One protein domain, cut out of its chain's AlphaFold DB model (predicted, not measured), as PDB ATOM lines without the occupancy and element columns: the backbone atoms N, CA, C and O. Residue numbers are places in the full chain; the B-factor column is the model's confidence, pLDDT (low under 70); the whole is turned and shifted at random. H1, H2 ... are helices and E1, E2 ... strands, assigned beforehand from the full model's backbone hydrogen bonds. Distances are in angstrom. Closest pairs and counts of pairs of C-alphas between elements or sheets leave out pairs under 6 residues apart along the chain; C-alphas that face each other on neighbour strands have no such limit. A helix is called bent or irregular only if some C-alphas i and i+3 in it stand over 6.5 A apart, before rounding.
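This is residues 34 to 124, 297 to 358 and 377 to 409 of the 478 residues of the protein "Hypothetical protein" of Adineta ricciae (UniProt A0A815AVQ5). A long helix, H6, runs through an elongated body, and a second long helix, H7, crosses it near its last residues, with residues 377 to 382 sticking out. H1 and H3 lie over the wedge between these two, H4 packs on H6, H5 folds back beside its first part, and H2 adjoins H5. The printed part has 186 residues, along the chain E1, H1, H2, H3, E2, H4, H5, H6, H7, and is mostly helix. It is compact, radius of gyration of the C-alphas 18.5 A, spanning 70 by 42 by 28 A.

E1, residues 36 to 50, bends by 106 degrees at residue 45; it and E2, residues 122 to 124, pair with no named strand. H1, residues 53 to 59, touches H3, residues 113 to 118, about perpendicular at 88 degrees; closest C-alphas Leu 58 and Ser 114, 4.5 A. H2, residues 70 to 84, only just touches H5, residues 308 to 319, with 3 pairs of C-alphas within 8 A; closest Tyr 83 and Gly 317, 5.7 A. The hub is H6, residues 331 to 358. With residues 341 to 346 alone it touches H4, residues 299 to 302; closest C-alphas Cys 301 and Cys 345, 5.3 A. H5 and H6 form a helical hairpin at a shallow tilt of 20 degrees; closest C-alphas Thr 315 and Ser 335, 6.3 A. H7, residues 377 to 408, touches H6 at a steep tilt of 41 degrees, opposite ways, through residues 390 to 394 alone; closest C-alphas Val 352 and Val 390, 6.9 A. Every O i to N i+4 pair is within hydrogen-bond range in H1, H2, H3 and H5, against 22 of 24 in H6 and 24 of 28 in H7; H4 is too short for one.

E1 begins at C-alpha 36 (-17.203, 73.254, -43.045) and measures 26.8 A, H2 21.3 A. H6, 41.3 A, is irregular: C-alphas 332 and 335 are 7.1 A apart. H7, 48.0 A, ends at C-alpha 408 (-34.903, 50.871, -21.733).

C-alphas 124 and 297 are 7.2 A apart across one cut, 358 and 377 19.7 A across the other. The links H2 to H3 and H5 to H6 are long. Of the printed residues, 34 are under pLDDT 70, among them 316 to 329.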
ATOM      1  N   ASP A  34     -14.906  79.621 -44.033       51.38
ATOM      2  CA  ASP A  34     -15.305  78.952 -42.776       51.38
ATOM      3  C   ASP A  34     -16.577  78.077 -42.882       51.38
ATOM      4  O   ASP A  34     -17.157  77.620 -41.895       51.38
ATOM      5  N   THR A  35     -17.025  77.771 -44.105       50.66
ATOM      6  CA  THR A  35     -18.045  76.749 -44.334       50.66
ATOM      7  C   THR A  35     -17.377  75.381 -44.311       50.66
ATOM      8  O   THR A  35     -16.616  75.004 -45.207       50.66
ATOM      9  N   ARG A  36     -17.657  74.634 -43.240       55.19
ATOM     10  CA  ARG A  36     -17.203  73.254 -43.045       55.19
ATOM     11  C   ARG A  36     -17.901  72.353 -44.063       55.19
ATOM     12  O   ARG A  36     -19.078  72.035 -43.899       55.19
ATOM     13  N   MET A  37     -17.186  71.959 -45.114       53.06
ATOM     14  CA  MET A  37     -17.651  70.943 -46.056       53.06
ATOM     15  C   MET A  37     -16.964  69.612 -45.750       53.06
ATOM     16  O   MET A  37     -15.749  69.552 -45.568       53.06
ATOM     17  N   TYR A  38     -17.762  68.546 -45.689       62.19
ATOM     18  CA  TYR A  38     -17.272  67.181 -45.533       62.19
ATOM     19  C   TYR A  38     -17.386  66.465 -46.872       62.19
ATOM     20  O   TYR A  38     -18.465  66.432 -47.467       62.19
ATOM     21  N   THR A  39     -16.289  65.879 -47.339       62.09
ATOM     22  CA  THR A  39     -16.296  65.010 -48.520       62.09
ATOM     23  C   THR A  39     -16.153  63.565 -48.084       62.09
ATOM     24  O   THR A  39     -15.300  63.259 -47.250       62.09
ATOM     25  N   ILE A  40     -16.970  62.683 -48.663       62.66
ATOM     26  CA  ILE A  40     -16.797  61.237 -48.506       62.66
ATOM     27  C   ILE A  40     -15.465  60.872 -49.154       62.66
ATOM     28  O   ILE A  40     -15.284  61.093 -50.350       62.66
ATOM     29  N   THR A  41     -14.532  60.351 -48.363       64.19
ATOM     30  CA  THR A  41     -13.247  59.880 -48.883       64.19
ATOM     31  C   THR A  41     -13.333  58.449 -49.364       64.19
ATOM     32  O   THR A  41     -12.768  58.160 -50.405       64.19
ATOM     33  N   ASN A  42     -14.029  57.578 -48.623       67.31
ATOM     34  CA  ASN A  42     -14.247  56.166 -48.949       67.31
ATOM     35  C   ASN A  42     -15.468  55.631 -48.182       67.31
ATOM     36  O   ASN A  42     -15.711  56.046 -47.049       67.31
ATOM     37  N   THR A  43     -16.202  54.682 -48.762       68.38
ATOM     38  CA  THR A  43     -17.182  53.854 -48.032       68.38
ATOM     39  C   THR A  43     -16.430  52.820 -47.197       68.38
ATOM     40  O   THR A  43     -15.552  52.148 -47.740       68.38
ATOM     41  N   MET A  44     -16.749  52.660 -45.908       73.38
ATOM     42  CA  MET A  44     -16.119  51.625 -45.083       73.38
ATOM     43  C   MET A  44     -16.805  50.275 -45.275       73.38
ATOM     44  O   MET A  44     -17.969  50.143 -44.887       73.38
ATOM     45  N   PRO A  45     -16.122  49.257 -45.831       65.94
ATOM     46  CA  PRO A  45     -16.679  47.905 -45.937       65.94
ATOM     47  C   PRO A  45     -16.975  47.304 -44.551       65.94
ATOM     48  O   PRO A  45     -18.006  46.672 -44.356       65.94
ATOM     49  N   ASP A  46     -16.155  47.647 -43.559       72.88
ATOM     50  CA  ASP A  46     -16.163  47.099 -42.199       72.88
ATOM     51  C   ASP A  46     -17.135  47.745 -41.223       72.88
ATOM     52  O   ASP A  46     -17.106  47.450 -40.031       72.88
ATOM     53  N   SER A  47     -17.973  48.681 -41.659       78.38
ATOM     54  CA  SER A  47     -18.855  49.365 -40.723       78.38
ATOM     55  C   SER A  47     -20.269  49.479 -41.242       78.38
ATOM     56  O   SER A  47     -20.573  50.251 -42.152       78.38
ATOM     57  N   THR A  48     -21.138  48.727 -40.577       82.75
ATOM     58  CA  THR A  48     -22.578  48.778 -40.779       82.75
ATOM     59  C   THR A  48     -23.230  49.523 -39.625       82.75
ATOM     60  O   THR A  48     -23.039  49.200 -38.457       82.75
ATOM     61  N   ASP A  49     -24.040  50.515 -39.960       76.50
ATOM     62  CA  ASP A  49     -25.011  51.131 -39.079       76.50
ATOM     63  C   ASP A  49     -26.289  50.324 -39.046       76.50
ATOM     64  O   ASP A  49     -26.906  50.069 -40.075       76.50
ATOM     65  N   SER A  50     -26.714  49.975 -37.841       79.06
ATOM     66  CA  SER A  50     -28.022  49.405 -37.579       79.06
ATOM     67  C   SER A  50     -28.666  50.078 -36.376       79.06
ATOM     68  O   SER A  50     -28.056  50.865 -35.652       79.06
ATOM     69  N   CYS A  51     -29.927  49.752 -36.137       75.06
ATOM     70  CA  CYS A  51     -30.741  50.386 -35.114       75.06
ATOM     71  C   CYS A  51     -30.317  50.092 -33.685       75.06
ATOM     72  O   CYS A  51     -30.754  50.783 -32.772       75.06
ATOM     73  N   TYR A  52     -29.448  49.104 -33.485       75.44
ATOM     74  CA  TYR A  52     -28.865  48.803 -32.190       75.44
ATOM     75  C   TYR A  52     -27.346  48.786 -32.280       75.44
ATOM     76  O   TYR A  52     -26.762  48.416 -33.297       75.44
ATOM     77  N   ALA A  53     -26.706  49.165 -31.173       76.25
ATOM     78  CA  ALA A  53     -25.253  49.218 -31.033       76.25
ATOM     79  C   ALA A  53     -24.595  47.882 -31.397       76.25
ATOM     80  O   ALA A  53     -23.702  47.805 -32.234       76.25
ATOM     81  N   LEU A  54     -25.108  46.819 -30.778       79.94
ATOM     82  CA  LEU A  54     -24.593  45.475 -30.956       79.94
ATOM     83  C   LEU A  54     -24.895  44.936 -32.356       79.94
ATOM     84  O   LEU A  54     -24.114  44.163 -32.881       79.94
ATOM     85  N   ASP A  55     -25.988  45.365 -32.982       82.50
ATOM     86  CA  ASP A  55     -26.335  44.941 -34.343       82.50
ATOM     87  C   ASP A  55     -25.437  45.620 -35.368       82.50
ATOM     88  O   ASP A  55     -24.936  44.964 -36.273       82.50
ATOM     89  N   SER A  56     -25.157  46.907 -35.163       82.00
ATOM     90  CA  SER A  56     -24.179  47.658 -35.954       82.00
ATOM     91  C   SER A  56     -22.817  46.959 -35.916       82.00
ATOM     92  O   SER A  56     -22.199  46.718 -36.949       82.00
ATOM     93  N   PHE A  57     -22.388  46.542 -34.721       85.88
ATOM     94  CA  PHE A  57     -21.168  45.761 -34.547       85.88
ATOM     95  C   PHE A  57     -21.252  44.377 -35.213       85.88
ATOM     96  O   PHE A  57     -20.413  44.041 -36.033       85.88
ATOM     97  N   LEU A  58     -22.270  43.567 -34.916       88.06
ATOM     98  CA  LEU A  58     -22.350  42.185 -35.402       88.06
ATOM     99  C   LEU A  58     -22.538  42.088 -36.925       88.06
ATOM    100  O   LEU A  58     -22.092  41.116 -37.529       88.06
ATOM    101  N   PHE A  59     -23.187  43.066 -37.560       87.38
ATOM    102  CA  PHE A  59     -23.304  43.121 -39.022       87.38
ATOM    103  C   PHE A  59     -22.059  43.678 -39.711       87.38
ATOM    104  O   PHE A  59     -21.928  43.547 -40.925       87.38
ATOM    105  N   SER A  60     -21.150  44.290 -38.959       88.25
ATOM    106  CA  SER A  60     -19.870  44.732 -39.491       88.25
ATOM    107  C   SER A  60     -18.962  43.537 -39.806       88.25
ATOM    108  O   SER A  60     -19.079  42.471 -39.197       88.25
ATOM    109  N   ILE A  61     -18.077  43.721 -40.781       89.94
ATOM    110  CA  ILE A  61     -17.005  42.779 -41.135       89.94
ATOM    111  C   ILE A  61     -15.662  43.343 -40.637       89.94
ATOM    112  O   ILE A  61     -15.631  44.437 -40.078       89.94
ATOM    113  N   GLN A  62     -14.577  42.595 -40.820       87.44
ATOM    114  CA  GLN A  62     -13.241  42.906 -40.288       87.44
ATOM    115  C   GLN A  62     -12.154  42.983 -41.380       87.44
ATOM    116  O   GLN A  62     -10.963  42.929 -41.076       87.44
ATOM    117  N   GLU A  63     -12.554  43.080 -42.651       88.31
ATOM    118  CA  GLU A  63     -11.674  43.079 -43.826       88.31
ATOM    119  C   GLU A  63     -10.639  44.214 -43.786       88.31
ATOM    120  O   GLU A  63      -9.488  44.034 -44.174       88.31
ATOM    121  N   CYS A  64     -11.017  45.378 -43.266       87.19
ATOM    122  CA  CYS A  64     -10.171  46.549 -43.085       87.19
ATOM    123  C   CYS A  64      -8.952  46.263 -42.219       87.19
ATOM    124  O   CYS A  64      -7.902  46.839 -42.481       87.19
ATOM    125  N   PHE A  65      -9.073  45.396 -41.210       89.50
ATOM    126  CA  PHE A  65      -7.978  45.106 -40.286       89.50
ATOM    127  C   PHE A  65      -6.882  44.226 -40.897       89.50
ATOM    128  O   PHE A  65      -5.807  44.132 -40.308       89.50
ATOM    129  N   TYR A  66      -7.115  43.612 -42.060       91.12
ATOM    130  CA  TYR A  66      -6.136  42.754 -42.727       91.12
ATOM    131  C   TYR A  66      -5.140  43.536 -43.589       91.12
ATOM    132  O   TYR A  66      -5.464  44.555 -44.201       91.12
ATOM    133  N   SER A  67      -3.918  43.010 -43.683       89.81
ATOM    134  CA  SER A  67      -2.792  43.578 -44.433       89.81
ATOM    135  C   SER A  67      -3.058  43.716 -45.935       89.81
ATOM    136  O   SER A  67      -2.486  44.588 -46.589       89.81
ATOM    137  N   ASN A  68      -3.961  42.904 -46.488       86.88
ATOM    138  CA  ASN A  68      -4.369  42.947 -47.893       86.88
ATOM    139  C   ASN A  68      -5.402  44.049 -48.215       86.88
ATOM    140  O   ASN A  68      -5.759  44.213 -49.383       86.88
ATOM    141  N   SER A  69      -5.869  44.807 -47.216       85.81
ATOM    142  CA  SER A  69      -6.839  45.887 -47.387       85.81
ATOM    143  C   SER A  69      -6.195  47.269 -47.256       85.81
ATOM    144  O   SER A  69      -5.519  47.595 -46.282       85.81
ATOM    145  N   ASN A  70      -6.490  48.167 -48.201       85.06
ATOM    146  CA  ASN A  70      -6.042  49.568 -48.136       85.06
ATOM    147  C   ASN A  70      -6.848  50.410 -47.125       85.06
ATOM    148  O   ASN A  70      -6.578  51.598 -46.927       85.06
ATOM    149  N   CYS A  71      -7.856  49.818 -46.491       84.50
ATOM    150  CA  CYS A  71      -8.790  50.504 -45.614       84.50
ATOM    151  C   CYS A  71      -8.131  51.001 -44.313       84.50
ATOM    152  O   CYS A  71      -8.233  52.191 -44.001       84.50
ATOM    153  N   LEU A  72      -7.400  50.140 -43.591       85.06
ATOM    154  CA  LEU A  72      -6.749  50.516 -42.331       85.06
ATOM    155  C   LEU A  72      -5.674  51.582 -42.550       85.06
ATOM    156  O   LEU A  72      -5.622  52.558 -41.807       85.06
ATOM    157  N   SER A  73      -4.868  51.461 -43.608       84.31
ATOM    158  CA  SER A  73      -3.860  52.482 -43.934       84.31
ATOM    159  C   SER A  73      -4.494  53.853 -44.211       84.31
ATOM    160  O   SER A  73      -4.006  54.870 -43.712       84.31
ATOM    161  N   THR A  74      -5.624  53.892 -44.926       81.25
ATOM    162  CA  THR A  74      -6.377  55.128 -45.191       81.25
ATOM    163  C   THR A  74      -6.931  55.729 -43.898       81.25
ATOM    164  O   THR A  74      -6.789  56.928 -43.654       81.25
ATOM    165  N   LEU A  75      -7.531  54.890 -43.050       79.88
ATOM    166  CA  LEU A  75      -8.082  55.284 -41.756       79.88
ATOM    167  C   LEU A  75      -7.004  55.903 -40.857       79.88
ATOM    168  O   LEU A  75      -7.167  57.018 -40.366       79.88
ATOM    169  N   LEU A  76      -5.877  55.210 -40.699       81.31
ATOM    170  CA  LEU A  76      -4.764  55.652 -39.863       81.31
ATOM    171  C   LEU A  76      -4.104  56.920 -40.402       81.31
ATOM    172  O   LEU A  76      -3.719  57.779 -39.618       81.31
ATOM    173  N   THR A  77      -4.003  57.073 -41.724       80.62
ATOM    174  CA  THR A  77      -3.449  58.290 -42.339       80.62
ATOM    175  C   THR A  77      -4.321  59.508 -42.026       80.62
ATOM    176  O   THR A  77      -3.803  60.550 -41.623       80.62
ATOM    177  N   ASN A  78      -5.647  59.372 -42.130       74.44
ATOM    178  CA  ASN A  78      -6.593  60.441 -41.794       74.44
ATOM    179  C   ASN A  78      -6.562  60.804 -40.304       74.44
ATOM    180  O   ASN A  78      -6.593  61.988 -39.943       74.44
ATOM    181  N   MET A  79      -6.445  59.797 -39.439       75.44
ATOM    182  CA  MET A  79      -6.297  60.014 -38.002       75.44
ATOM    183  C   MET A  79      -4.983  60.703 -37.662       75.44
ATOM    184  O   MET A  79      -5.005  61.700 -36.948       75.44
ATOM    185  N   ASN A  80      -3.864  60.237 -38.219       76.69
ATOM    186  CA  ASN A  80      -2.546  60.816 -37.981       76.69
ATOM    187  C   ASN A  80      -2.488  62.287 -38.430       76.69
ATOM    188  O   ASN A  80      -1.982  63.143 -37.708       76.69
ATOM    189  N   MET A  81      -3.083  62.620 -39.585       70.62
ATOM    190  CA  MET A  81      -3.199  64.015 -40.032       70.62
ATOM    191  C   MET A  81      -3.937  64.890 -39.015       70.62
ATOM    192  O   MET A  81      -3.492  66.000 -38.733       70.62
ATOM    193  N   THR A  82      -5.035  64.393 -38.440       66.00
ATOM    194  CA  THR A  82      -5.786  65.142 -37.422       66.00
ATOM    195  C   THR A  82      -5.030  65.208 -36.094       66.00
ATOM    196  O   THR A  82      -5.051  66.223 -35.403       66.00
ATOM    197  N   TYR A  83      -4.328  64.136 -35.745       67.88
ATOM    198  CA  TYR A  83      -3.582  64.015 -34.506       67.88
ATOM    199  C   TYR A  83      -2.364  64.941 -34.458       67.88
ATOM    200  O   TYR A  83      -2.226  65.698 -33.503       67.88
ATOM    201  N   ASN A  84      -1.534  64.958 -35.507       68.62
ATOM    202  CA  ASN A  84      -0.344  65.820 -35.583       68.62
ATOM    203  C   ASN A  84      -0.682  67.316 -35.536       68.62
ATOM    204  O   ASN A  84       0.150  68.123 -35.132       68.62
ATOM    205  N   GLN A  85      -1.895  67.701 -35.942       66.25
ATOM    206  CA  GLN A  85      -2.374  69.079 -35.798       66.25
ATOM    207  C   GLN A  85      -2.613  69.475 -34.335       66.25
ATOM    208  O   GLN A  85      -2.603  70.662 -34.021       66.25
ATOM    209  N   LEU A  86      -2.856  68.504 -33.452       64.00
ATOM    210  CA  LEU A  86      -3.307  68.726 -32.077       64.00
ATOM    211  C   LEU A  86      -2.255  68.327 -31.037       64.00
ATOM    212  O   LEU A  86      -2.211  68.926 -29.964       64.00
ATOM    213  N   TYR A  87      -1.400  67.353 -31.352       65.06
ATOM    214  CA  TYR A  87      -0.420  66.781 -30.435       65.06
ATOM    215  C   TYR A  87       0.920  66.583 -31.151       65.06
ATOM    216  O   TYR A  87       1.126  65.605 -31.861       65.06
ATOM    217  N   THR A  88       1.847  67.521 -30.965       62.19
ATOM    218  CA  THR A  88       3.167  67.512 -31.623       62.19
ATOM    219  C   THR A  88       4.233  66.712 -30.870       62.19
ATOM    220  O   THR A  88       5.304  66.469 -31.416       62.19
ATOM    221  N   GLU A  89       3.970  66.318 -29.619       66.25
ATOM    222  CA  GLU A  89       4.981  65.738 -28.714       66.25
ATOM    223  C   GLU A  89       4.800  64.240 -28.431       66.25
ATOM    224  O   GLU A  89       5.668  63.621 -27.821       66.25
ATOM    225  N   ILE A  90       3.696  63.634 -28.875       66.81
ATOM    226  CA  ILE A  90       3.418  62.212 -28.651       66.81
ATOM    227  C   ILE A  90       3.536  61.487 -30.001       66.81
ATOM    228  O   ILE A  90       2.822  61.857 -30.930       66.81
ATOM    229  N   PRO A  91       4.402  60.470 -30.146       71.81
ATOM    230  CA  PRO A  91       4.548  59.749 -31.406       71.81
ATOM    231  C   PRO A  91       3.261  59.002 -31.778       71.81
ATOM    232  O   PRO A  91       2.620  58.377 -30.932       71.81
ATOM    233  N   TRP A  92       2.892  59.064 -33.060       74.12
ATOM    234  CA  TRP A  92       1.771  58.294 -33.593       74.12
ATOM    235  C   TRP A  92       2.091  56.795 -33.586       74.12
ATOM    236  O   TRP A  92       3.227  56.377 -33.810       74.12
ATOM    237  N   PHE A  93       1.065  55.989 -33.347       75.38
ATOM    238  CA  PHE A  93       1.140  54.553 -33.138       75.38
ATOM    239  C   PHE A  93       0.447  53.857 -34.317       75.38
ATOM    240  O   PHE A  93      -0.667  54.212 -34.706       75.38
ATOM    241  N   TYR A  94       1.132  52.895 -34.930       81.25
ATOM    242  CA  TYR A  94       0.616  52.125 -36.059       81.25
ATOM    243  C   TYR A  94       0.376  50.693 -35.590       81.25
ATOM    244  O   TYR A  94       1.345  50.050 -35.191       81.25
ATOM    245  N   PRO A  95      -0.875  50.204 -35.617       84.44
ATOM    246  CA  PRO A  95      -1.163  48.851 -35.214       84.44
ATOM    247  C   PRO A  95      -0.655  47.885 -36.279       84.44
ATOM    248  O   PRO A  95      -0.714  48.184 -37.478       84.44
ATOM    249  N   THR A  96      -0.212  46.712 -35.850       89.75
ATOM    250  CA  THR A  96       0.144  45.642 -36.786       89.75
ATOM    251  C   THR A  96      -1.130  45.103 -37.460       89.75
ATOM    252  O   THR A  96      -2.042  44.666 -36.750       89.75
ATOM    253  N   PRO A  97      -1.244  45.138 -38.806       91.75
ATOM    254  CA  PRO A  97      -2.386  44.556 -39.509       91.75
ATOM    255  C   PRO A  97      -2.489  43.041 -39.285       91.75
ATOM    256  O   PRO A  97      -1.500  42.376 -38.986       91.75
ATOM    257  N   LEU A  98      -3.692  42.495 -39.454       93.31
ATOM    258  CA  LEU A  98      -3.935  41.053 -39.433       93.31
ATOM    259  C   LEU A  98      -3.415  40.401 -40.716       93.31
ATOM    260  O   LEU A  98      -3.435  41.018 -41.782       93.31
ATOM    261  N   ASP A  99      -3.034  39.132 -40.632       92.50
ATOM    262  CA  ASP A  99      -2.540  38.366 -41.770       92.50
ATOM    263  C   ASP A  99      -3.482  37.199 -42.022       92.50
ATOM    264  O   ASP A  99      -3.813  36.439 -41.117       92.50
ATOM    265  N   TYR A 100      -3.945  37.079 -43.263       91.12
ATOM    266  CA  TYR A 100      -4.839  36.000 -43.654       91.12
ATOM    267  C   TYR A 100      -4.049  34.868 -44.302       91.12
ATOM    268  O   TYR A 100      -3.413  35.069 -45.340       91.12
ATOM    269  N   ASP A 101      -4.160  33.674 -43.730       89.69
ATOM    270  CA  ASP A 101      -3.653  32.440 -44.309       89.69
ATOM    271  C   ASP A 101      -4.801  31.424 -44.474       89.69
ATOM    272  O   ASP A 101      -5.346  30.937 -43.483       89.69
ATOM    273  N   PRO A 102      -5.164  31.047 -45.715       87.12
ATOM    274  CA  PRO A 102      -6.261  30.115 -45.969       87.12
ATOM    275  C   PRO A 102      -6.022  28.696 -45.429       87.12
ATOM    276  O   PRO A 102      -6.952  27.894 -45.436       87.12
ATOM    277  N   LEU A 103      -4.795  28.345 -45.019       86.38
ATOM    278  CA  LEU A 103      -4.489  27.041 -44.423       86.38
ATOM    279  C   LEU A 103      -4.722  27.001 -42.909       86.38
ATOM    280  O   LEU A 103      -4.911  25.915 -42.360       86.38
ATOM    281  N   SER A 104      -4.692  28.150 -42.235       83.38
ATOM    282  CA  SER A 104      -4.808  28.241 -40.775       83.38
ATOM    283  C   SER A 104      -6.063  28.979 -40.309       83.38
ATOM    284  O   SER A 104      -6.610  28.630 -39.263       83.38
ATOM    285  N   ASN A 105      -6.574  29.937 -41.084       89.75
ATOM    286  CA  ASN A 105      -7.803  30.660 -40.768       89.75
ATOM    287  C   ASN A 105      -9.036  29.944 -41.325       89.75
ATOM    288  O   ASN A 105      -9.131  29.658 -42.517       89.75
ATOM    289  N   TYR A 106     -10.013  29.704 -40.453       91.12
ATOM    290  CA  TYR A 106     -11.330  29.196 -40.813       91.12
ATOM    291  C   TYR A 106     -12.232  30.321 -41.341       91.12
ATOM    292  O   TYR A 106     -12.973  30.125 -42.309       91.12
ATOM    293  N   PHE A 107     -12.156  31.519 -40.750       92.88
ATOM    294  CA  PHE A 107     -12.954  32.662 -41.202       92.88
ATOM    295  C   PHE A 107     -12.275  33.450 -42.322       92.88
ATOM    296  O   PHE A 107     -11.113  33.845 -42.240       92.88
ATOM    297  N   LEU A 108     -13.052  33.768 -43.359       92.00
ATOM    298  CA  LEU A 108     -12.634  34.692 -44.412       92.00
ATOM    299  C   LEU A 108     -12.569  36.136 -43.872       92.00
ATOM    300  O   LEU A 108     -13.412  36.493 -43.041       92.00
ATOM    301  N   PRO A 109     -11.693  37.012 -44.401       90.12
ATOM    302  CA  PRO A 109     -11.602  38.415 -43.975       90.12
ATOM    303  C   PRO A 109     -12.923  39.193 -44.084       90.12
ATOM    304  O   PRO A 109     -13.215  40.049 -43.253       90.12
ATOM    305  N   ASN A 110     -13.759  38.859 -45.070       89.81
ATOM    306  CA  ASN A 110     -15.067  39.480 -45.294       89.81
ATOM    307  C   ASN A 110     -16.214  38.837 -44.485       89.81
ATOM    308  O   ASN A 110     -17.387  39.141 -44.716       89.81
ATOM    309  N   SER A 111     -15.905  37.936 -43.551       91.69
ATOM    310  CA  SER A 111     -16.900  37.332 -42.664       91.69
ATOM    311  C   SER A 111     -17.460  38.377 -41.701       91.69
ATOM    312  O   SER A 111     -16.723  39.162 -41.106       91.69
ATOM    313  N   SER A 112     -18.783  38.373 -41.505       91.38
ATOM    314  CA  SER A 112     -19.401  39.244 -40.498       91.38
ATOM    315  C   SER A 112     -19.007  38.826 -39.089       91.38
ATOM    316  O   SER A 112     -18.953  37.631 -38.777       91.38
ATOM    317  N   LEU A 113     -18.867  39.805 -38.201       90.38
ATOM    318  CA  LEU A 113     -18.622  39.579 -36.782       90.38
ATOM    319  C   LEU A 113     -19.720  38.723 -36.142       90.38
ATOM    320  O   LEU A 113     -19.453  38.012 -35.183       90.38
ATOM    321  N   SER A 114     -20.939  38.709 -36.689       89.38
ATOM    322  CA  SER A 114     -22.009  37.810 -36.245       89.38
ATOM    323  C   SER A 114     -21.701  36.329 -36.462       89.38
ATOM    324  O   SER A 114     -22.111  35.513 -35.641       89.38
ATOM    325  N   ILE A 115     -21.004  35.980 -37.548       91.00
ATOM    326  CA  ILE A 115     -20.605  34.601 -37.857       91.00
ATOM    327  C   ILE A 115     -19.465  34.207 -36.925       91.00
ATOM    328  O   ILE A 115     -19.574  33.219 -36.212       91.00
ATOM    329  N   ILE A 116     -18.438  35.052 -36.836       91.81
ATOM    330  CA  ILE A 116     -17.264  34.803 -35.992       91.81
ATOM    331  C   ILE A 116     -17.670  34.706 -34.508       91.81
ATOM    332  O   ILE A 116     -17.237  33.812 -33.786       91.81
ATOM    333  N   THR A 117     -18.584  35.571 -34.050       89.62
ATOM    334  CA  THR A 117     -19.096  35.554 -32.665       89.62
ATOM    335  C   THR A 117     -19.934  34.309 -32.364       89.62
ATOM    336  O   THR A 117     -19.930  33.847 -31.225       89.62
ATOM    337  N   LYS A 118     -20.673  33.763 -33.344       89.12
ATOM    338  CA  LYS A 118     -21.432  32.516 -33.149       89.12
ATOM    339  C   LYS A 118     -20.505  31.350 -32.851       89.12
ATOM    340  O   LYS A 118     -20.829  30.561 -31.984       89.12
ATOM    341  N   GLU A 119     -19.334  31.321 -33.461       89.94
ATOM    342  CA  GLU A 119     -18.313  30.306 -33.201       89.94
ATOM    343  C   GLU A 119     -17.348  30.722 -32.080       89.94
ATOM    344  O   GLU A 119     -16.202  30.286 -32.022       89.94
ATOM    345  N   MET A 120     -17.782  31.613 -31.179       91.56
ATOM    346  CA  MET A 120     -17.005  32.052 -30.016       91.56
ATOM    347  C   MET A 120     -15.637  32.651 -30.365       91.56
ATOM    348  O   MET A 120     -14.745  32.671 -29.522       91.56
ATOM    349  N   MET A 121     -15.467  33.208 -31.565       92.25
ATOM    350  CA  MET A 121     -14.172  33.688 -32.053       92.25
ATOM    351  C   MET A 121     -13.102  32.586 -32.116       92.25
ATOM    352  O   MET A 121     -11.926  32.891 -31.943       92.25
ATOM    353  N   ILE A 122     -13.477  31.320 -32.320       92.75
ATOM    354  CA  ILE A 122     -12.547  30.187 -32.412       92.75
ATOM    355  C   ILE A 122     -12.345  29.821 -33.875       92.75
ATOM    356  O   ILE A 122     -13.302  29.535 -34.583       92.75
ATOM    357  N   GLU A 123     -11.092  29.806 -34.314       92.38
ATOM    358  CA  GLU A 123     -10.703  29.344 -35.647       92.38
ATOM    359  C   GLU A 123     -10.631  27.819 -35.687       92.38
ATOM    360  O   GLU A 123     -11.065  27.197 -36.651       92.38
ATOM    361  N   GLN A 124     -10.055  27.212 -34.642       91.00
ATOM    362  CA  GLN A 124      -9.816  25.771 -34.579       91.00
ATOM    363  C   GLN A 124      -9.865  25.254 -33.140       91.00
ATOM    364  O   GLN A 124      -9.304  25.862 -32.223       91.00
ATOM    365  N   PHE A 297      -7.946  30.907 -30.968       93.81
ATOM    366  CA  PHE A 297      -8.827  32.053 -31.159       93.81
ATOM    367  C   PHE A 297      -8.458  32.832 -32.420       93.81
ATOM    368  O   PHE A 297      -7.304  32.861 -32.845       93.81
ATOM    369  N   HIS A 298      -9.454  33.517 -32.969       93.94
ATOM    370  CA  HIS A 298      -9.324  34.427 -34.090       93.94
ATOM    371  C   HIS A 298      -8.216  35.452 -33.833       93.94
ATOM    372  O   HIS A 298      -8.164  36.057 -32.757       93.94
ATOM    373  N   GLN A 299      -7.362  35.691 -34.835       93.00
ATOM    374  CA  GLN A 299      -6.163  36.536 -34.713       93.00
ATOM    375  C   GLN A 299      -6.475  37.918 -34.124       93.00
ATOM    376  O   GLN A 299      -5.704  38.457 -33.331       93.00
ATOM    377  N   ILE A 300      -7.648  38.471 -34.445       92.19
ATOM    378  CA  ILE A 300      -8.101  39.764 -33.925       92.19
ATOM    379  C   ILE A 300      -8.141  39.823 -32.387       92.19
ATOM    380  O   ILE A 300      -7.821  40.860 -31.810       92.19
ATOM    381  N   CYS A 301      -8.449  38.712 -31.714       94.12
ATOM    382  CA  CYS A 301      -8.498  38.623 -30.254       94.12
ATOM    383  C   CYS A 301      -7.113  38.567 -29.596       94.12
ATOM    384  O   CYS A 301      -7.014  38.733 -28.382       94.12
ATOM    385  N   LEU A 302      -6.061  38.344 -30.386       92.19
ATOM    386  CA  LEU A 302      -4.659  38.352 -29.962       92.19
ATOM    387  C   LEU A 302      -3.907  39.593 -30.472       92.19
ATOM    388  O   LEU A 302      -2.725  39.761 -30.184       92.19
ATOM    389  N   SER A 303      -4.583  40.447 -31.240       92.81
ATOM    390  CA  SER A 303      -3.999  41.621 -31.886       92.81
ATOM    391  C   SER A 303      -4.004  42.861 -30.989       92.81
ATOM    392  O   SER A 303      -4.710  42.945 -29.982       92.81
ATOM    393  N   GLU A 304      -3.279  43.892 -31.418       90.31
ATOM    394  CA  GLU A 304      -3.266  45.199 -30.755       90.31
ATOM    395  C   GLU A 304      -4.641  45.888 -30.781       90.31
ATOM    396  O   GLU A 304      -4.925  46.693 -29.895       90.31
ATOM    397  N   PHE A 305      -5.540  45.533 -31.713       88.81
ATOM    398  CA  PHE A 305      -6.869  46.148 -31.851       88.81
ATOM    399  C   PHE A 305      -7.771  45.957 -30.624       88.81
ATOM    400  O   PHE A 305      -8.641  46.791 -30.367       88.81
ATOM    401  N   VAL A 306      -7.558  44.891 -29.847       92.25
ATOM    402  CA  VAL A 306      -8.294  44.634 -28.597       92.25
ATOM    403  C   VAL A 306      -7.541  45.094 -27.347       92.25
ATOM    404  O   VAL A 306      -8.073  44.989 -26.242       92.25
ATOM    405  N   SER A 307      -6.323  45.617 -27.504       89.62
ATOM    406  CA  SER A 307      -5.509  46.069 -26.380       89.62
ATOM    407  C   SER A 307      -6.047  47.361 -25.757       89.62
ATOM    408  O   SER A 307      -6.618  48.237 -26.416       89.62
ATOM    409  N   GLU A 308      -5.838  47.491 -24.448       85.50
ATOM    410  CA  GLU A 308      -6.183  48.696 -23.690       85.50
ATOM    411  C   GLU A 308      -5.399  49.922 -24.179       85.50
ATOM    412  O   GLU A 308      -5.964  51.009 -24.304       85.50
ATOM    413  N   GLU A 309      -4.117  49.733 -24.500       83.44
ATOM    414  CA  GLU A 309      -3.218  50.782 -24.980       83.44
ATOM    415  C   GLU A 309      -3.706  51.380 -26.302       83.44
ATOM    416  O   GLU A 309      -3.919  52.591 -26.395       83.44
ATOM    417  N   TRP A 310      -3.978  50.528 -27.296       80.69
ATOM    418  CA  TRP A 310      -4.498  50.958 -28.592       80.69
ATOM    419  C   TRP A 310      -5.793  51.762 -28.440       80.69
ATOM    420  O   TRP A 310      -5.950  52.838 -29.023       80.69
ATOM    421  N   ARG A 311      -6.713  51.276 -27.598       81.00
ATOM    422  CA  ARG A 311      -7.991  51.950 -27.364       81.00
ATOM    423  C   ARG A 311      -7.801  53.323 -26.723       81.00
ATOM    424  O   ARG A 311      -8.398  54.286 -27.195       81.00
ATOM    425  N   MET A 312      -6.962  53.428 -25.692       76.81
ATOM    426  CA  MET A 312      -6.676  54.698 -25.017       76.81
ATOM    427  C   MET A 312      -6.030  55.719 -25.955       76.81
ATOM    428  O   MET A 312      -6.424  56.889 -25.955       76.81
ATOM    429  N   ASN A 313      -5.097  55.281 -26.796       75.38
ATOM    430  CA  ASN A 313      -4.429  56.155 -27.751       75.38
ATOM    431  C   ASN A 313      -5.410  56.673 -28.823       75.38
ATOM    432  O   ASN A 313      -5.452  57.875 -29.096       75.38
ATOM    433  N   ILE A 314      -6.289  55.806 -29.350       74.81
ATOM    434  CA  ILE A 314      -7.351  56.200 -30.291       74.81
ATOM    435  C   ILE A 314      -8.340  57.177 -29.642       74.81
ATOM    436  O   ILE A 314      -8.667  58.207 -30.230       74.81
ATOM    437  N   THR A 315      -8.800  56.910 -28.416       70.06
ATOM    438  CA  THR A 315      -9.718  57.816 -27.708       70.06
ATOM    439  C   THR A 315      -9.076  59.187 -27.457       70.06
ATOM    440  O   THR A 315      -9.722  60.218 -27.649       70.06
ATOM    441  N   THR A 316      -7.795  59.231 -27.093       67.31
ATOM    442  CA  THR A 316      -7.066  60.490 -26.860       67.31
ATOM    443  C   THR A 316      -6.946  61.322 -28.142       67.31
ATOM    444  O   THR A 316      -7.154  62.535 -28.111       67.31
ATOM    445  N   GLY A 317      -6.720  60.675 -29.290       62.62
ATOM    446  CA  GLY A 317      -6.705  61.348 -30.591       62.62
ATOM    447  C   GLY A 317      -8.073  61.869 -31.057       62.62
ATOM    448  O   GLY A 317      -8.137  62.885 -31.743       62.62
ATOM    449  N   LEU A 318      -9.173  61.212 -30.670       62.66
ATOM    450  CA  LEU A 318     -10.536  61.534 -31.130       62.66
ATOM    451  C   LEU A 318     -11.296  62.535 -30.236       62.66
ATOM    452  O   LEU A 318     -12.260  63.163 -30.683       62.66
ATOM    453  N   THR A 319     -10.918  62.664 -28.962       53.00
ATOM    454  CA  THR A 319     -11.706  63.380 -27.936       53.00
ATOM    455  C   THR A 319     -11.658  64.899 -28.028       53.00
ATOM    456  O   THR A 319     -12.621  65.552 -27.627       53.00
ATOM    457  N   SER A 320     -10.599  65.488 -28.581       52.78
ATOM    458  CA  SER A 320     -10.450  66.948 -28.615       52.78
ATOM    459  C   SER A 320     -11.440  67.644 -29.557       52.78
ATOM    460  O   SER A 320     -11.706  68.824 -29.366       52.78
ATOM    461  N   ASN A 321     -12.046  66.924 -30.515       53.25
ATOM    462  CA  ASN A 321     -12.836  67.517 -31.600       53.25
ATOM    463  C   ASN A 321     -14.049  66.661 -32.030       53.25
ATOM    464  O   ASN A 321     -14.452  66.657 -33.189       53.25
ATOM    465  N   MET A 322     -14.712  65.937 -31.121       52.56
ATOM    466  CA  MET A 322     -15.860  65.085 -31.495       52.56
ATOM    467  C   MET A 322     -17.013  65.863 -32.174       52.56
ATOM    468  O   MET A 322     -17.756  65.285 -32.967       52.56
ATOM    469  N   PHE A 323     -17.168  67.167 -31.903       53.22
ATOM    470  CA  PHE A 323     -18.157  68.056 -32.542       53.22
ATOM    471  C   PHE A 323     -17.809  68.459 -33.984       53.22
ATOM    472  O   PHE A 323     -18.662  68.987 -34.696       53.22
ATOM    473  N   ASP A 324     -16.578  68.197 -34.411       51.75
ATOM    474  CA  ASP A 324     -16.006  68.642 -35.679       51.75
ATOM    475  C   ASP A 324     -16.093  67.598 -36.798       51.75
ATOM    476  O   ASP A 324     -15.728  67.916 -37.930       51.75
ATOM    477  N   TYR A 325     -16.585  66.397 -36.485       58.34
ATOM    478  CA  TYR A 325     -16.816  65.301 -37.423       58.34
ATOM    479  C   TYR A 325     -18.305  65.174 -37.773       58.34
ATOM    480  O   TYR A 325     -19.173  65.349 -36.908       58.34
ATOM    481  N   ASP A 326     -18.609  64.831 -39.033       60.84
ATOM    482  CA  ASP A 326     -19.974  64.498 -39.463       60.84
ATOM    483  C   ASP A 326     -20.527  63.368 -38.576       60.84
ATOM    484  O   ASP A 326     -19.800  62.472 -38.144       60.84
ATOM    485  N   ARG A 327     -21.834  63.388 -38.284       63.62
ATOM    486  CA  ARG A 327     -22.468  62.345 -37.459       63.62
ATOM    487  C   ARG A 327     -22.275  60.933 -38.025       63.62
ATOM    488  O   ARG A 327     -22.385  59.982 -37.260       63.62
ATOM    489  N   ARG A 328     -22.006  60.810 -39.325       62.00
ATOM    490  CA  ARG A 328     -21.794  59.554 -40.053       62.00
ATOM    491  C   ARG A 328     -20.329  59.133 -40.128       62.00
ATOM    492  O   ARG A 328     -20.058  58.060 -40.653       62.00
ATOM    493  N   ASP A 329     -19.406  59.944 -39.617       68.88
ATOM    494  CA  ASP A 329     -17.980  59.657 -39.688       68.88
ATOM    495  C   ASP A 329     -17.591  58.482 -38.786       68.88
ATOM    496  O   ASP A 329     -17.776  58.533 -37.565       68.88
ATOM    497  N   TYR A 330     -17.020  57.436 -39.393       73.19
ATOM    498  CA  TYR A 330     -16.558  56.229 -38.710       73.19
ATOM    499  C   TYR A 330     -15.591  56.511 -37.546       73.19
ATOM    500  O   TYR A 330     -15.618  55.786 -36.550       73.19
ATOM    501  N   HIS A 331     -14.810  57.597 -37.597       74.38
ATOM    502  CA  HIS A 331     -13.913  58.003 -36.509       74.38
ATOM    503  C   HIS A 331     -14.624  58.092 -35.151       74.38
ATOM    504  O   HIS A 331     -14.085  57.656 -34.137       74.38
ATOM    505  N   ARG A 332     -15.874  58.577 -35.121       73.31
ATOM    506  CA  ARG A 332     -16.658  58.722 -33.878       73.31
ATOM    507  C   ARG A 332     -17.044  57.377 -33.253       73.31
ATOM    508  O   ARG A 332     -17.460  57.336 -32.098       73.31
ATOM    509  N   PHE A 333     -16.918  56.293 -34.011       75.50
ATOM    510  CA  PHE A 333     -17.465  54.978 -33.694       75.50
ATOM    511  C   PHE A 333     -16.414  53.891 -33.584       75.50
ATOM    512  O   PHE A 333     -16.680  52.871 -32.950       75.50
ATOM    513  N   LEU A 334     -15.221  54.119 -34.135       79.62
ATOM    514  CA  LEU A 334     -14.107  53.189 -34.029       79.62
ATOM    515  C   LEU A 334     -13.832  52.805 -32.569       79.62
ATOM    516  O   LEU A 334     -13.734  51.624 -32.261       79.62
ATOM    517  N   SER A 335     -13.788  53.776 -31.650       79.25
ATOM    518  CA  SER A 335     -13.549  53.491 -30.228       79.25
ATOM    519  C   SER A 335     -14.599  52.545 -29.631       79.25
ATOM    520  O   SER A 335     -14.249  51.645 -28.872       79.25
ATOM    521  N   ALA A 336     -15.879  52.730 -29.977       79.50
ATOM    522  CA  ALA A 336     -16.951  51.843 -29.530       79.50
ATOM    523  C   ALA A 336     -16.829  50.459 -30.185       79.50
ATOM    524  O   ALA A 336     -16.997  49.446 -29.512       79.50
ATOM    525  N   HIS A 337     -16.480  50.410 -31.473       84.12
ATOM    526  CA  HIS A 337     -16.261  49.170 -32.212       84.12
ATOM    527  C   HIS A 337     -15.151  48.322 -31.593       84.12
ATOM    528  O   HIS A 337     -15.375  47.150 -31.296       84.12
ATOM    529  N   LEU A 338     -13.996  48.921 -31.312       86.62
ATOM    530  CA  LEU A 338     -12.880  48.240 -30.657       86.62
ATOM    531  C   LEU A 338     -13.242  47.793 -29.234       86.62
ATOM    532  O   LEU A 338     -12.837  46.720 -28.800       86.62
ATOM    533  N   GLN A 339     -14.059  48.570 -28.512       86.62
ATOM    534  CA  GLN A 339     -14.544  48.178 -27.188       86.62
ATOM    535  C   GLN A 339     -15.474  46.955 -27.242       86.62
ATOM    536  O   GLN A 339     -15.341  46.055 -26.413       86.62
ATOM    537  N   TYR A 340     -16.400  46.901 -28.204       87.38
ATOM    538  CA  TYR A 340     -17.256  45.726 -28.400       87.38
ATOM    539  C   TYR A 340     -16.440  44.497 -28.796       87.38
ATOM    540  O   TYR A 340     -16.656  43.422 -28.238       87.38
ATOM    541  N   LEU A 341     -15.473  44.674 -29.693       90.19
ATOM    542  CA  LEU A 341     -14.564  43.622 -30.128       90.19
ATOM    543  C   LEU A 341     -13.757  43.043 -28.957       90.19
ATOM    544  O   LEU A 341     -13.785  41.834 -28.736       90.19
ATOM    545  N   ALA A 342     -13.122  43.901 -28.155       92.25
ATOM    546  CA  ALA A 342     -12.376  43.488 -26.968       92.25
ATOM    547  C   ALA A 342     -13.271  42.763 -25.950       92.25
ATOM    548  O   ALA A 342     -12.902  41.712 -25.427       92.25
ATOM    549  N   GLY A 343     -14.479  43.287 -25.711       90.50
ATOM    550  CA  GLY A 343     -15.455  42.666 -24.818       90.50
ATOM    551  C   GLY A 343     -15.885  41.274 -25.280       90.50
ATOM    552  O   GLY A 343     -15.976  40.361 -24.462       90.50
ATOM    553  N   LEU A 344     -16.112  41.082 -26.581       90.00
ATOM    554  CA  LEU A 344     -16.472  39.776 -27.131       90.00
ATOM    555  C   LEU A 344     -15.308  38.795 -27.092       90.00
ATOM    556  O   LEU A 344     -15.510  37.677 -26.637       90.00
ATOM    557  N   CYS A 345     -14.099  39.207 -27.472       93.88
ATOM    558  CA  CYS A 345     -12.909  38.364 -27.347       93.88
ATOM    559  C   CYS A 345     -12.688  37.903 -25.899       93.88
ATOM    560  O   CYS A 345     -12.433  36.725 -25.648       93.88
ATOM    561  N   TYR A 346     -12.862  38.806 -24.930       93.44
ATOM    562  CA  TYR A 346     -12.775  38.473 -23.511       93.44
ATOM    563  C   TYR A 346     -13.860  37.482 -23.074       93.44
ATOM    564  O   TYR A 346     -13.545  36.459 -22.464       93.44
ATOM    565  N   LEU A 347     -15.131  37.751 -23.398       91.19
ATOM    566  CA  LEU A 347     -16.249  36.873 -23.035       91.19
ATOM    567  C   LEU A 347     -16.123  35.494 -23.681       91.19
ATOM    568  O   LEU A 347     -16.366  34.488 -23.014       91.19
ATOM    569  N   SER A 348     -15.712  35.448 -24.946       92.38
ATOM    570  CA  SER A 348     -15.428  34.215 -25.667       92.38
ATOM    571  C   SER A 348     -14.355  33.396 -24.967       92.38
ATOM    572  O   SER A 348     -14.594  32.245 -24.612       92.38
ATOM    573  N   ASN A 349     -13.205  34.012 -24.684       93.62
ATOM    574  CA  ASN A 349     -12.097  33.351 -24.007       93.62
ATOM    575  C   ASN A 349     -12.507  32.821 -22.623       93.62
ATOM    576  O   ASN A 349     -12.221  31.679 -22.272       93.62
ATOM    577  N   GLN A 350     -13.244  33.614 -21.841       92.44
ATOM    578  CA  GLN A 350     -13.737  33.169 -20.537       92.44
ATOM    579  C   GLN A 350     -14.712  32.000 -20.631       92.44
ATOM    580  O   GLN A 350     -14.571  31.033 -19.881       92.44
ATOM    581  N   ALA A 351     -15.693  32.079 -21.530       90.44
ATOM    582  CA  ALA A 351     -16.694  31.035 -21.697       90.44
ATOM    583  C   ALA A 351     -16.052  29.718 -22.152       90.44
ATOM    584  O   ALA A 351     -16.341  28.668 -21.582       90.44
ATOM    585  N   VAL A 352     -15.132  29.787 -23.115       92.25
ATOM    586  CA  VAL A 352     -14.400  28.631 -23.640       92.25
ATOM    587  C   VAL A 352     -13.492  28.021 -22.575       92.25
ATOM    588  O   VAL A 352     -13.531  26.813 -22.373       92.25
ATOM    589  N   ASN A 353     -12.737  28.828 -21.824       93.25
ATOM    590  CA  ASN A 353     -11.885  28.308 -20.751       93.25
ATOM    591  C   ASN A 353     -12.699  27.676 -19.620       93.25
ATOM    592  O   ASN A 353     -12.349  26.596 -19.151       93.25
ATOM    593  N   ALA A 354     -13.787  28.317 -19.185       91.31
ATOM    594  CA  ALA A 354     -14.674  27.752 -18.168       91.31
ATOM    595  C   ALA A 354     -15.246  26.404 -18.625       91.31
ATOM    596  O   ALA A 354     -15.276  25.442 -17.856       91.31
ATOM    597  N   PHE A 355     -15.628  26.326 -19.898       89.69
ATOM    598  CA  PHE A 355     -16.093  25.102 -20.521       89.69
ATOM    599  C   PHE A 355     -15.000  24.015 -20.570       89.69
ATOM    600  O   PHE A 355     -15.240  22.893 -20.128       89.69
ATOM    601  N   ILE A 356     -13.784  24.334 -21.029       92.44
ATOM    602  CA  ILE A 356     -12.660  23.383 -21.066       92.44
ATOM    603  C   ILE A 356     -12.385  22.837 -19.663       92.44
ATOM    604  O   ILE A 356     -12.260  21.627 -19.489       92.44
ATOM    605  N   GLN A 357     -12.349  23.702 -18.647       93.75
ATOM    606  CA  GLN A 357     -12.153  23.278 -17.259       93.75
ATOM    607  C   GLN A 357     -13.260  22.326 -16.792       93.75
ATOM    608  O   GLN A 357     -12.970  21.289 -16.192       93.75
ATOM    609  N   GLN A 358     -14.519  22.628 -17.114       91.62
ATOM    610  CA  GLN A 358     -15.645  21.752 -16.803       91.62
ATOM    611  C   GLN A 358     -15.490  20.381 -17.479       91.62
ATOM    612  O   GLN A 358     -15.594  19.356 -16.804       91.62
ATOM    613  N   THR A 377     -12.580   8.567 -31.079       91.44
ATOM    614  CA  THR A 377     -13.945   8.850 -31.564       91.44
ATOM    615  C   THR A 377     -14.902   9.297 -30.455       91.44
ATOM    616  O   THR A 377     -15.770  10.130 -30.684       91.44
ATOM    617  N   GLN A 378     -14.755   8.772 -29.232       90.38
ATOM    618  CA  GLN A 378     -15.568   9.219 -28.096       90.38
ATOM    619  C   GLN A 378     -15.182  10.624 -27.630       90.38
ATOM    620  O   GLN A 378     -16.041  11.379 -27.182       90.38
ATOM    621  N   ILE A 379     -13.898  10.970 -27.728       88.25
ATOM    622  CA  ILE A 379     -13.395  12.309 -27.412       88.25
ATOM    623  C   ILE A 379     -13.851  13.313 -28.471       88.25
ATOM    624  O   ILE A 379     -14.311  14.388 -28.107       88.25
ATOM    625  N   GLU A 380     -13.781  12.954 -29.753       90.31
ATOM    626  CA  GLU A 380     -14.294  13.764 -30.865       90.31
ATOM    627  C   GLU A 380     -15.776  14.062 -30.682       90.31
ATOM    628  O   GLU A 380     -16.154  15.227 -30.649       90.31
ATOM    629  N   ALA A 381     -16.599  13.037 -30.440       90.00
ATOM    630  CA  ALA A 381     -18.030  13.222 -30.210       90.00
ATOM    631  C   ALA A 381     -18.321  14.138 -29.008       90.00
ATOM    632  O   ALA A 381     -19.233  14.961 -29.059       90.00
ATOM    633  N   LEU A 382     -17.532  14.020 -27.931       87.44
ATOM    634  CA  LEU A 382     -17.631  14.918 -26.783       87.44
ATOM    635  C   LEU A 382     -17.283  16.358 -27.178       87.44
ATOM    636  O   LEU A 382     -17.962  17.283 -26.745       87.44
ATOM    637  N   ILE A 383     -16.225  16.578 -27.955       84.88
ATOM    638  CA  ILE A 383     -15.822  17.921 -28.384       84.88
ATOM    639  C   ILE A 383     -16.873  18.513 -29.327       84.88
ATOM    640  O   ILE A 383     -17.326  19.620 -29.066       84.88
ATOM    641  N   GLU A 384     -17.353  17.765 -30.320       87.69
ATOM    642  CA  GLU A 384     -18.391  18.205 -31.265       87.69
ATOM    643  C   GLU A 384     -19.706  18.596 -30.571       87.69
ATOM    644  O   GLU A 384     -20.288  19.644 -30.862       87.69
ATOM    645  N   GLU A 385     -20.178  17.795 -29.605       83.75
ATOM    646  CA  GLU A 385     -21.355  18.152 -28.795       83.75
ATOM    647  C   GLU A 385     -21.152  19.508 -28.107       83.75
ATOM    648  O   GLU A 385     -22.062  20.336 -27.987       83.75
ATOM    649  N   ASN A 386     -19.928  19.751 -27.665       75.06
ATOM    650  CA  ASN A 386     -19.585  20.934 -26.919       75.06
ATOM    651  C   ASN A 386     -19.360  22.173 -27.791       75.06
ATOM    652  O   ASN A 386     -19.768  23.263 -27.382       75.06
ATOM    653  N   GLU A 387     -18.819  22.019 -28.999       79.88
ATOM    654  CA  GLU A 387     -18.758  23.079 -30.011       79.88
ATOM    655  C   GLU A 387     -20.148  23.668 -30.281       79.88
ATOM    656  O   GLU A 387     -20.299  24.880 -30.412       79.88
ATOM    657  N   SER A 388     -21.196  22.838 -30.246       78.81
ATOM    658  CA  SER A 388     -22.580  23.294 -30.410       78.81
ATOM    659  C   SER A 388     -23.137  24.045 -29.186       78.81
ATOM    660  O   SER A 388     -23.926  24.987 -29.318       78.81
ATOM    661  N   ASN A 389     -22.733  23.652 -27.974       77.94
ATOM    662  CA  ASN A 389     -23.335  24.138 -26.729       77.94
ATOM    663  C   ASN A 389     -22.735  25.457 -26.216       77.94
ATOM    664  O   ASN A 389     -23.469  26.297 -25.679       77.94
ATOM    665  N   VAL A 390     -21.424  25.665 -26.368       79.94
ATOM    666  CA  VAL A 390     -20.732  26.869 -25.866       79.94
ATOM    667  C   VAL A 390     -21.289  28.169 -26.489       79.94
ATOM    668  O   VAL A 390     -21.630  29.085 -25.727       79.94
ATOM    669  N   PRO A 391     -21.509  28.255 -27.817       83.56
ATOM    670  CA  PRO A 391     -22.166  29.393 -28.467       83.56
ATOM    671  C   PRO A 391     -23.511  29.795 -27.865       83.56
ATOM    672  O   PRO A 391     -23.841  30.982 -27.769       83.56
ATOM    673  N   ALA A 392     -24.313  28.817 -27.435       82.06
ATOM    674  CA  ALA A 392     -25.678  29.063 -26.986       82.06
ATOM    675  C   ALA A 392     -25.725  29.971 -25.747       82.06
ATOM    676  O   ALA A 392     -26.656  30.770 -25.602       82.06
ATOM    677  N   VAL A 393     -24.724  29.889 -24.865       77.19
ATOM    678  CA  VAL A 393     -24.631  30.744 -23.672       77.19
ATOM    679  C   VAL A 393     -24.361  32.194 -24.070       77.19
ATOM    680  O   VAL A 393     -25.085  33.093 -23.628       77.19
ATOM    681  N   LEU A 394     -23.382  32.432 -24.947       83.12
ATOM    682  CA  LEU A 394     -23.054  33.779 -25.416       83.12
ATOM    683  C   LEU A 394     -24.219  34.395 -26.200       83.12
ATOM    684  O   LEU A 394     -24.586  35.547 -25.966       83.12
ATOM    685  N   LEU A 395     -24.871  33.618 -27.067       83.88
ATOM    686  CA  LEU A 395     -26.032  34.076 -27.831       83.88
ATOM    687  C   LEU A 395     -27.205  34.476 -26.927       83.88
ATOM    688  O   LEU A 395     -27.872  35.479 -27.195       83.88
ATOM    689  N   ARG A 396     -27.436  33.754 -25.822       85.75
ATOM    690  CA  ARG A 396     -28.443  34.134 -24.815       85.75
ATOM    691  C   ARG A 396     -28.095  35.457 -24.134       85.75
ATOM    692  O   ARG A 396     -28.989  36.280 -23.945       85.75
ATOM    693  N   LEU A 397     -26.822  35.688 -23.806       84.44
ATOM    694  CA  LEU A 397     -26.358  36.955 -23.224       84.44
ATOM    695  C   LEU A 397     -26.509  38.122 -24.208       84.44
ATOM    696  O   LEU A 397     -27.038  39.170 -23.839       84.44
ATOM    697  N   ILE A 398     -26.125  37.923 -25.470       83.31
ATOM    698  CA  ILE A 398     -26.310  38.890 -26.563       83.31
ATOM    699  C   ILE A 398     -27.793  39.242 -26.727       83.31
ATOM    700  O   ILE A 398     -28.155  40.419 -26.806       83.31
ATOM    701  N   PHE A 399     -28.672  38.238 -26.735       84.62
ATOM    702  CA  PHE A 399     -30.116  38.437 -26.834       84.62
ATOM    703  C   PHE A 399     -30.676  39.210 -25.634       84.62
ATOM    704  O   PHE A 399     -31.447  40.156 -25.807       84.62
ATOM    705  N   LEU A 400     -30.255  38.861 -24.416       86.69
ATOM    706  CA  LEU A 400     -30.636  39.583 -23.205       86.69
ATOM    707  C   LEU A 400     -30.185  41.049 -23.262       86.69
ATOM    708  O   LEU A 400     -30.986  41.946 -23.007       86.69
ATOM    709  N   TYR A 401     -28.934  41.301 -23.654       82.69
ATOM    710  CA  TYR A 401     -28.382  42.647 -23.793       82.69
ATOM    711  C   TYR A 401     -29.162  43.483 -24.818       82.69
ATOM    712  O   TYR A 401     -29.507  44.636 -24.547       82.69
ATOM    713  N   ARG A 402     -29.511  42.903 -25.974       78.19
ATOM    714  CA  ARG A 402     -30.376  43.552 -26.977       78.19
ATOM    715  C   ARG A 402     -31.724  43.952 -26.384       78.19
ATOM    716  O   ARG A 402     -32.126  45.108 -26.506       78.19
ATOM    717  N   ASN A 403     -32.387  43.028 -25.690       79.56
ATOM    718  CA  ASN A 403     -33.699  43.279 -25.096       79.56
ATOM    719  C   ASN A 403     -33.655  44.357 -24.011       79.56
ATOM    720  O   ASN A 403     -34.549  45.199 -23.963       79.56
ATOM    721  N   ILE A 404     -32.613  44.370 -23.173       81.19
ATOM    722  CA  ILE A 404     -32.421  45.407 -22.151       81.19
ATOM    723  C   ILE A 404     -32.244  46.775 -22.811       81.19
ATOM    724  O   ILE A 404     -32.916  47.727 -22.409       81.19
ATOM    725  N   ASN A 405     -31.392  46.888 -23.833       74.12
ATOM    726  CA  ASN A 405     -31.171  48.162 -24.519       74.12
ATOM    727  C   ASN A 405     -32.430  48.671 -25.218       74.12
ATOM    728  O   ASN A 405     -32.747  49.855 -25.113       74.12
ATOM    729  N   HIS A 406     -33.163  47.780 -25.890       71.38
ATOM    730  CA  HIS A 406     -34.412  48.130 -26.557       71.38
ATOM    731  C   HIS A 406     -35.496  48.559 -25.558       71.38
ATOM    732  O   HIS A 406     -36.070  49.635 -25.701       71.38
ATOM    733  N   ALA A 407     -35.743  47.766 -24.509       74.38
ATOM    734  CA  ALA A 407     -36.795  48.044 -23.530       74.38
ATOM    735  C   ALA A 407     -36.550  49.335 -22.734       74.38
ATOM    736  O   ALA A 407     -37.504  50.010 -22.349       74.38
ATOM    737  N   ASN A 408     -35.282  49.681 -22.494       74.12
ATOM    738  CA  ASN A 408     -34.903  50.871 -21.733       74.12
ATOM    739  C   ASN A 408     -34.558  52.083 -22.614       74.12
ATOM    740  O   ASN A 408     -34.228  53.134 -22.071       74.12
ATOM    741  N   ALA A 409     -34.623  51.952 -23.947       72.62
ATOM    742  CA  ALA A 409     -34.233  52.993 -24.902       72.62
ATOM    743  C   ALA A 409     -32.852  53.614 -24.585       72.62
ATOM    744  O   ALA A 409     -32.674  54.833 -24.629       72.62
TER     745      ALA A 409